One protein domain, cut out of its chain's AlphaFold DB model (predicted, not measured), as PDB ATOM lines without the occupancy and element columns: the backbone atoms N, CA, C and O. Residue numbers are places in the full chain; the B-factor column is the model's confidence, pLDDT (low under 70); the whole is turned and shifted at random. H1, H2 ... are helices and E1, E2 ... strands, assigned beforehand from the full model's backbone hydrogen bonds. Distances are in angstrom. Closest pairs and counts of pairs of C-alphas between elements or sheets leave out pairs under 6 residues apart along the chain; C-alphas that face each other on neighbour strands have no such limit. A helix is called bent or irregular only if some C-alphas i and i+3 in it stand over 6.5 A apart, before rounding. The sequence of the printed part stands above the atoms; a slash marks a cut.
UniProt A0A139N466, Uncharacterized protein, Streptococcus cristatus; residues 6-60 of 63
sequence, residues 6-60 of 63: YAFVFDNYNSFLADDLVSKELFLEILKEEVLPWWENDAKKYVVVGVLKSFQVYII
ATOM      1  N   TYR A   6     170.095 133.692 233.108       88.88
ATOM      2  CA  TYR A   6     169.719 134.354 231.870       88.88
ATOM      3  C   TYR A   6     170.866 135.247 231.404       88.88
ATOM      4  O   TYR A   6     171.559 135.855 232.219       88.88
ATOM      5  N   ALA A   7     171.051 135.324 230.092       91.50
ATOM      6  CA  ALA A   7     172.019 136.210 229.474       91.50
ATOM      7  C   ALA A   7     171.314 137.055 228.414       91.50
ATOM      8  O   ALA A   7     170.593 136.521 227.570       91.50
ATOM      9  N   PHE A   8     171.533 138.363 228.469       91.81
ATOM     10  CA  PHE A   8     171.239 139.284 227.384       91.81
ATOM     11  C   PHE A   8     172.544 139.538 226.635       91.81
ATOM     12  O   PHE A   8     173.513 140.023 227.221       91.81
ATOM     13  N   VAL A   9     172.583 139.165 225.359       93.38
ATOM     14  CA  VAL A   9     173.761 139.330 224.505       93.38
ATOM     15  C   VAL A   9     173.433 140.353 223.436       93.38
ATOM     16  O   VAL A   9     172.509 140.164 222.650       93.38
ATOM     17  N   PHE A  10     174.196 141.435 223.432       92.25
ATOM     18  CA  PHE A  10     174.093 142.526 222.484       92.25
ATOM     19  C   PHE A  10     175.314 142.487 221.563       92.25
ATOM     20  O   PHE A  10     176.376 143.018 221.897       92.25
ATOM     21  N   ASP A  11     175.180 141.767 220.445       92.50
ATOM     22  CA  ASP A  11     176.285 141.413 219.542       92.50
ATOM     23  C   ASP A  11     176.501 142.394 218.380       92.50
ATOM     24  O   ASP A  11     177.568 142.436 217.767       92.50
ATOM     25  N   ASN A  12     175.499 143.221 218.103       91.12
ATOM     26  CA  ASN A  12     175.460 144.159 216.995       91.12
ATOM     27  C   ASN A  12     175.762 145.591 217.454       91.12
ATOM     28  O   ASN A  12     175.293 146.550 216.831       91.12
ATOM     29  N   TYR A  13     176.555 145.736 218.526       91.12
ATOM     30  CA  TYR A  13     176.840 147.014 219.179       91.12
ATOM     31  C   TYR A  13     177.221 148.092 218.174       91.12
ATOM     32  O   TYR A  13     176.648 149.169 218.216       91.12
ATOM     33  N   ASN A  14     178.146 147.828 217.247       91.12
ATOM     34  CA  ASN A  14     178.633 148.862 216.327       91.12
ATOM     35  C   ASN A  14     177.548 149.377 215.386       91.12
ATOM     36  O   ASN A  14     177.412 150.585 215.234       91.12
ATOM     37  N   SER A  15     176.762 148.471 214.803       92.69
ATOM     38  CA  SER A  15     175.680 148.816 213.876       92.69
ATOM     39  C   SER A  15     174.444 149.384 214.569       92.69
ATOM     40  O   SER A  15     173.678 150.124 213.958       92.69
ATOM     41  N   PHE A  16     174.221 149.037 215.836       93.38
ATOM     42  CA  PHE A  16     173.076 149.526 216.583       93.38
ATOM     43  C   PHE A  16     173.213 151.023 216.829       93.38
ATOM     44  O   PHE A  16     174.198 151.468 217.432       93.38
ATOM     45  N   LEU A  17     172.215 151.772 216.351       94.56
ATOM     46  CA  LEU A  17     172.150 153.229 216.459       94.56
ATOM     47  C   LEU A  17     173.479 153.893 216.056       94.56
ATOM     48  O   LEU A  17     173.962 154.803 216.722       94.56
ATOM     49  N   ALA A  18     174.105 153.390 214.985       94.12
ATOM     50  CA  ALA A  18     175.397 153.889 214.510       94.12
ATOM     51  C   ALA A  18     175.351 155.390 214.173       94.12
ATOM     52  O   ALA A  18     176.305 156.108 214.457       94.12
ATOM     53  N   ASP A  19     174.213 155.851 213.649       97.31
ATOM     54  CA  ASP A  19     173.970 157.252 213.293       97.31
ATOM     55  C   ASP A  19     173.292 158.061 214.420       97.31
ATOM     56  O   ASP A  19     173.068 159.259 214.269       97.31
ATOM     57  N   ASP A  20     172.965 157.427 215.553       97.38
ATOM     58  CA  ASP A  20     172.304 158.054 216.707       97.38
ATOM     59  C   ASP A  20     173.005 157.660 218.017       97.38
ATOM     60  O   ASP A  20     172.526 156.858 218.827       97.38
ATOM     61  N   LEU A  21     174.192 158.236 218.211       95.38
ATOM     62  CA  LEU A  21     175.042 157.949 219.367       95.38
ATOM     63  C   LEU A  21     174.394 158.352 220.698       95.38
ATOM     64  O   LEU A  21     174.629 157.683 221.698       95.38
ATOM     65  N   VAL A  22     173.543 159.382 220.707       97.38
ATOM     66  CA  VAL A  22     172.851 159.842 221.921       97.38
ATOM     67  C   VAL A  22     171.877 158.775 222.407       97.38
ATOM     68  O   VAL A  22     171.930 158.362 223.565       97.38
ATOM     69  N   SER A  23     171.020 158.266 221.518       97.31
ATOM     70  CA  SER A  23     170.093 157.189 221.877       97.31
ATOM     71  C   SER A  23     170.828 155.892 222.218       97.31
ATOM     72  O   SER A  23     170.377 155.122 223.069       97.31
ATOM     73  N   LYS A  24     171.977 155.644 221.578       95.62
ATOM     74  CA  LYS A  24     172.836 154.501 221.891       95.62
ATOM     75  C   LYS A  24     173.384 154.571 223.310       95.62
ATOM     76  O   LYS A  24     173.276 153.589 224.035       95.62
ATOM     77  N   GLU A  25     173.952 155.706 223.700       95.62
ATOM     78  CA  GLU A  25     174.454 155.932 225.057       95.62
ATOM     79  C   GLU A  25     173.327 155.800 226.079       95.62
ATOM     80  O   GLU A  25     173.458 155.017 227.019       95.62
ATOM     81  N   LEU A  26     172.178 156.433 225.825       97.38
ATOM     82  CA  LEU A  26     171.000 156.331 226.687       97.38
ATOM     83  C   LEU A  26     170.537 154.878 226.873       97.38
ATOM     84  O   LEU A  26     170.229 154.457 227.985       97.38
ATOM     85  N   PHE A  27     170.509 154.075 225.807       95.31
ATOM     86  CA  PHE A  27     170.149 152.659 225.907       95.31
ATOM     87  C   PHE A  27     171.109 151.880 226.819       95.31
ATOM     88  O   PHE A  27     170.675 151.064 227.635       95.31
ATOM     89  N   LEU A  28     172.416 152.135 226.705       94.56
ATOM     90  CA  LEU A  28     173.426 151.498 227.554       94.56
ATOM     91  C   LEU A  28     173.309 151.947 229.014       94.56
ATOM     92  O   LEU A  28     173.468 151.123 229.917       94.56
ATOM     93  N   GLU A  29     173.009 153.225 229.242       96.75
ATOM     94  CA  GLU A  29     172.738 153.769 230.573       96.75
ATOM     95  C   GLU A  29     171.512 153.105 231.201       96.75
ATOM     96  O   GLU A  29     171.610 152.615 232.320       96.75
ATOM     97  N   ILE A  30     170.404 152.962 230.468       96.44
ATOM     98  CA  ILE A  30     169.196 152.275 230.954       96.44
ATOM     99  C   ILE A  30     169.502 150.822 231.341       96.44
ATOM    100  O   ILE A  30     169.075 150.353 232.400       96.44
ATOM    101  N   LEU A  31     170.273 150.091 230.523       94.56
ATOM    102  CA  LEU A  31     170.668 148.717 230.858       94.56
ATOM    103  C   LEU A  31     171.424 148.649 232.195       94.56
ATOM    104  O   LEU A  31     171.208 147.722 232.982       94.56
ATOM    105  N   LYS A  32     172.308 149.616 232.444       94.12
ATOM    106  CA  LYS A  32     173.191 149.636 233.610       94.12
ATOM    107  C   LYS A  32     172.524 150.185 234.869       94.12
ATOM    108  O   LYS A  32     172.696 149.602 235.933       94.12
ATOM    109  N   GLU A  33     171.806 151.292 234.751       95.75
ATOM    110  CA  GLU A  33     171.301 152.073 235.883       95.75
ATOM    111  C   GLU A  33     169.861 151.697 236.259       95.75
ATOM    112  O   GLU A  33     169.461 151.887 237.405       95.75
ATOM    113  N   GLU A  34     169.091 151.107 235.338       95.19
ATOM    114  CA  GLU A  34     167.699 150.719 235.599       95.19
ATOM    115  C   GLU A  34     167.500 149.203 235.536       95.19
ATOM    116  O   GLU A  34     167.071 148.592 236.515       95.19
ATOM    117  N   VAL A  35     167.840 148.564 234.412       93.31
ATOM    118  CA  VAL A  35     167.500 147.149 234.171       93.31
ATOM    119  C   VAL A  35     168.243 146.211 235.121       93.31
ATOM    120  O   VAL A  35     167.616 145.340 235.728       93.31
ATOM    121  N   LEU A  36     169.564 146.371 235.261       92.81
ATOM    122  CA  LEU A  36     170.366 145.535 236.161       92.81
ATOM    123  C   LEU A  36     169.940 145.703 237.636       92.81
ATOM    124  O   LEU A  36     169.603 144.690 238.260       92.81
ATOM    125  N   PRO A  37     169.846 146.929 238.194       93.56
ATOM    126  CA  PRO A  37     169.377 147.130 239.566       93.56
ATOM    127  C   PRO A  37     167.947 146.643 239.804       93.56
ATOM    128  O   PRO A  37     167.665 146.054 240.852       93.56
ATOM    129  N   TRP A  38     167.041 146.845 238.842       92.44
ATOM    130  CA  TRP A  38     165.673 146.342 238.939       92.44
ATOM    131  C   TRP A  38     165.642 144.813 238.986       92.44
ATOM    132  O   TRP A  38     164.919 144.235 239.803       92.44
ATOM    133  N   TRP A  39     166.452 144.139 238.161       90.94
ATOM    134  CA  TRP A  39     166.523 142.680 238.158       90.94
ATOM    135  C   TRP A  39     166.993 142.139 239.511       90.94
ATOM    136  O   TRP A  39     166.395 141.208 240.048       90.94
ATOM    137  N   GLU A  40     168.028 142.739 240.097       86.81
ATOM    138  CA  GLU A  40     168.600 142.294 241.373       86.81
ATOM    139  C   GLU A  40     167.674 142.524 242.578       86.81
ATOM    140  O   GLU A  40     167.665 141.713 243.512       86.81
ATOM    141  N   ASN A  41     166.864 143.585 242.545       87.25
ATOM    142  CA  ASN A  41     166.029 143.999 243.673       87.25
ATOM    143  C   ASN A  41     164.549 143.659 243.475       87.25
ATOM    144  O   ASN A  41     163.976 142.822 244.182       87.25
ATOM    145  N   ASP A  42     163.917 144.311 242.507       85.75
ATOM    146  CA  ASP A  42     162.468 144.322 242.351       85.75
ATOM    147  C   ASP A  42     161.960 143.055 241.674       85.75
ATOM    148  O   ASP A  42     160.953 142.492 242.110       85.75
ATOM    149  N   ALA A  43     162.677 142.527 240.678       84.88
ATOM    150  CA  ALA A  43     162.290 141.259 240.065       84.88
ATOM    151  C   ALA A  43     162.291 140.126 241.104       84.88
ATOM    152  O   ALA A  43     161.378 139.296 241.119       84.88
ATOM    153  N   LYS A  44     163.249 140.147 242.043       78.44
ATOM    154  CA  LYS A  44     163.298 139.202 243.167       78.44
ATOM    155  C   LYS A  44     162.072 139.302 244.073       78.44
ATOM    156  O   LYS A  44     161.632 138.293 244.612       78.44
ATOM    157  N   LYS A  45     161.551 140.509 244.283       78.19
ATOM    158  CA  LYS A  45     160.447 140.766 245.213       78.19
ATOM    159  C   LYS A  45     159.074 140.554 244.576       78.19
ATOM    160  O   LYS A  45     158.172 140.059 245.246       78.19
ATOM    161  N   TYR A  46     158.913 140.946 243.314       82.31
ATOM    162  CA  TYR A  46     157.604 141.055 242.669       82.31
ATOM    163  C   TYR A  46     157.363 140.030 241.559       82.31
ATOM    164  O   TYR A  46     156.209 139.721 241.274       82.31
ATOM    165  N   VAL A  47     158.414 139.494 240.929       78.19
ATOM    166  CA  VAL A  47     158.284 138.633 239.736       78.19
ATOM    167  C   VAL A  47     158.575 137.169 240.053       78.19
ATOM    168  O   VAL A  47     157.894 136.276 239.549       78.19
ATOM    169  N   VAL A  48     159.555 136.895 240.914       73.19
ATOM    170  CA  VAL A  48     159.858 135.535 241.375       73.19
ATOM    171  C   VAL A  48     159.521 135.375 242.854       73.19
ATOM    172  O   VAL A  48     160.076 136.044 243.711       73.19
ATOM    173  N   VAL A  49     158.651 134.420 243.183       63.47
ATOM    174  CA  VAL A  49     158.374 134.023 244.575       63.47
ATOM    175  C   VAL A  49     159.516 133.124 245.077       63.47
ATOM    176  O   VAL A  49     159.335 131.922 245.266       63.47
ATOM    177  N   GLY A  50     160.739 133.658 245.195       70.06
ATOM    178  CA  GLY A  50     161.897 132.891 245.673       70.06
ATOM    179  C   GLY A  50     163.249 133.307 245.088       70.06
ATOM    180  O   GLY A  50     163.666 134.457 245.196       70.06
ATOM    181  N   VAL A  51     163.991 132.336 244.543       74.50
ATOM    182  CA  VAL A  51     165.385 132.527 244.109       74.50
ATOM    183  C   VAL A  51     165.435 133.227 242.752       74.50
ATOM    184  O   VAL A  51     165.047 132.662 241.727       74.50
ATOM    185  N   LEU A  52     165.957 134.452 242.754       82.75
ATOM    186  CA  LEU A  52     166.295 135.191 241.547       82.75
ATOM    187  C   LEU A  52     167.433 134.484 240.802       82.75
ATOM    188  O   LEU A  52     168.476 134.179 241.380       82.75
ATOM    189  N   LYS A  53     167.240 134.241 239.505       85.62
ATOM    190  CA  LYS A  53     168.308 133.745 238.633       85.62
ATOM    191  C   LYS A  53     169.253 134.884 238.284       85.62
ATOM    192  O   LYS A  53     168.805 136.003 238.042       85.62
ATOM    193  N   SER A  54     170.545 134.579 238.197       86.69
ATOM    194  CA  SER A  54     171.533 135.550 237.725       86.69
ATOM    195  C   SER A  54     171.175 136.004 236.309       86.69
ATOM    196  O   SER A  54     170.855 135.173 235.454       86.69
ATOM    197  N   PHE A  55     171.213 137.316 236.089       90.38
ATOM    198  CA  PHE A  55     171.049 137.947 234.787       90.38
ATOM    199  C   PHE A  55     172.349 138.649 234.427       90.38
ATOM    200  O   PHE A  55     172.899 139.399 235.231       90.38
ATOM    201  N   GLN A  56     172.874 138.338 233.249       91.38
ATOM    202  CA  GLN A  56     174.156 138.841 232.777       91.38
ATOM    203  C   GLN A  56     173.947 139.585 231.466       91.38
ATOM    204  O   GLN A  56     173.285 139.076 230.563       91.38
ATOM    205  N   VAL A  57     174.514 140.783 231.365       92.31
ATOM    206  CA  VAL A  57     174.471 141.613 230.159       92.31
ATOM    207  C   VAL A  57     175.851 141.588 229.515       92.31
ATOM    208  O   VAL A  57     176.841 141.948 230.150       92.31
ATOM    209  N   TYR A  58     175.910 141.166 228.257       93.81
ATOM    210  CA  TYR A  58     177.123 141.141 227.448       93.81
ATOM    211  C   TYR A  58     176.974 142.103 226.280       93.81
ATOM    212  O   TYR A  58     176.058 141.959 225.475       93.81
ATOM    213  N   ILE A  59     177.891 143.060 226.180       92.31
ATOM    214  CA  ILE A  59     177.965 144.008 225.070       92.31
ATOM    215  C   ILE A  59     179.214 143.667 224.267       92.31
ATOM    216  O   ILE A  59     180.328 143.813 224.773       92.31
ATOM    217  N   ILE A  60     179.035 143.194 223.036       92.19
ATOM    218  CA  ILE A  60     180.141 142.781 222.170       92.19
ATOM    219  C   ILE A  60     180.451 143.925 221.213       92.19
ATOM    220  O   ILE A  60     179.659 144.250 220.332       92.19
TER     221      ILE A  60
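What this domain is: This is residues 6 to 60 of the 63 residues of an uncharacterized protein of Streptococcus cristatus (UniProt A0A139N466). A short two-stranded ribbon, E1 beside E2, has one long bent helix, H1, running back loosely over it. The 55 printed residues run E1, H1, E2, a right-handed strand-helix-strand unit, two parallel neighbour strands with a helix between. The class is mixed; the whole is a loose rod, radius of gyration of the C-alphas 13.4 A, spanning 42 by 18 by 11 A.

Where its parts are: Find E1, residues 6 to 10, from C-alpha 6 at (169.719, 134.354, 231.870), and E2, residues 54 to 59, 16.5 A long, ending with C-alpha 59 at (177.965, 144.008, 225.070). H1, residues 21 to 47, was assigned as one helix by its hydrogen bonds but is bent: C-alphas 33 and 36 are 6.6 A apart. Its arms are H1a, residues 21 to 33, 17.9 A, and H1b, residues 36 to 47, 14.4 A, irregular with C-alphas 40 and 43 6.53 A apart.

How they stand to each other: E1 and E2 are parallel at 10 degrees; see N 8 and O 56, 2.8 A. The arms stand at a steep tilt of 52 degrees. The closest C-alphas of H1b and E2, Trp 39 and Phe 55, are 7.4 A apart; H1a and E2 are only just apart, at 8.1 A. Every O i to N i+4 pair is within hydrogen-bond range in H1a, 6 of 8 in H1b.

The domain as a whole: The farthest C-alphas, Asp 19 and Gly 50, are 42.3 A apart. The printed part has no cut, both links are short, and residue 49 is under 70 in pLDDT.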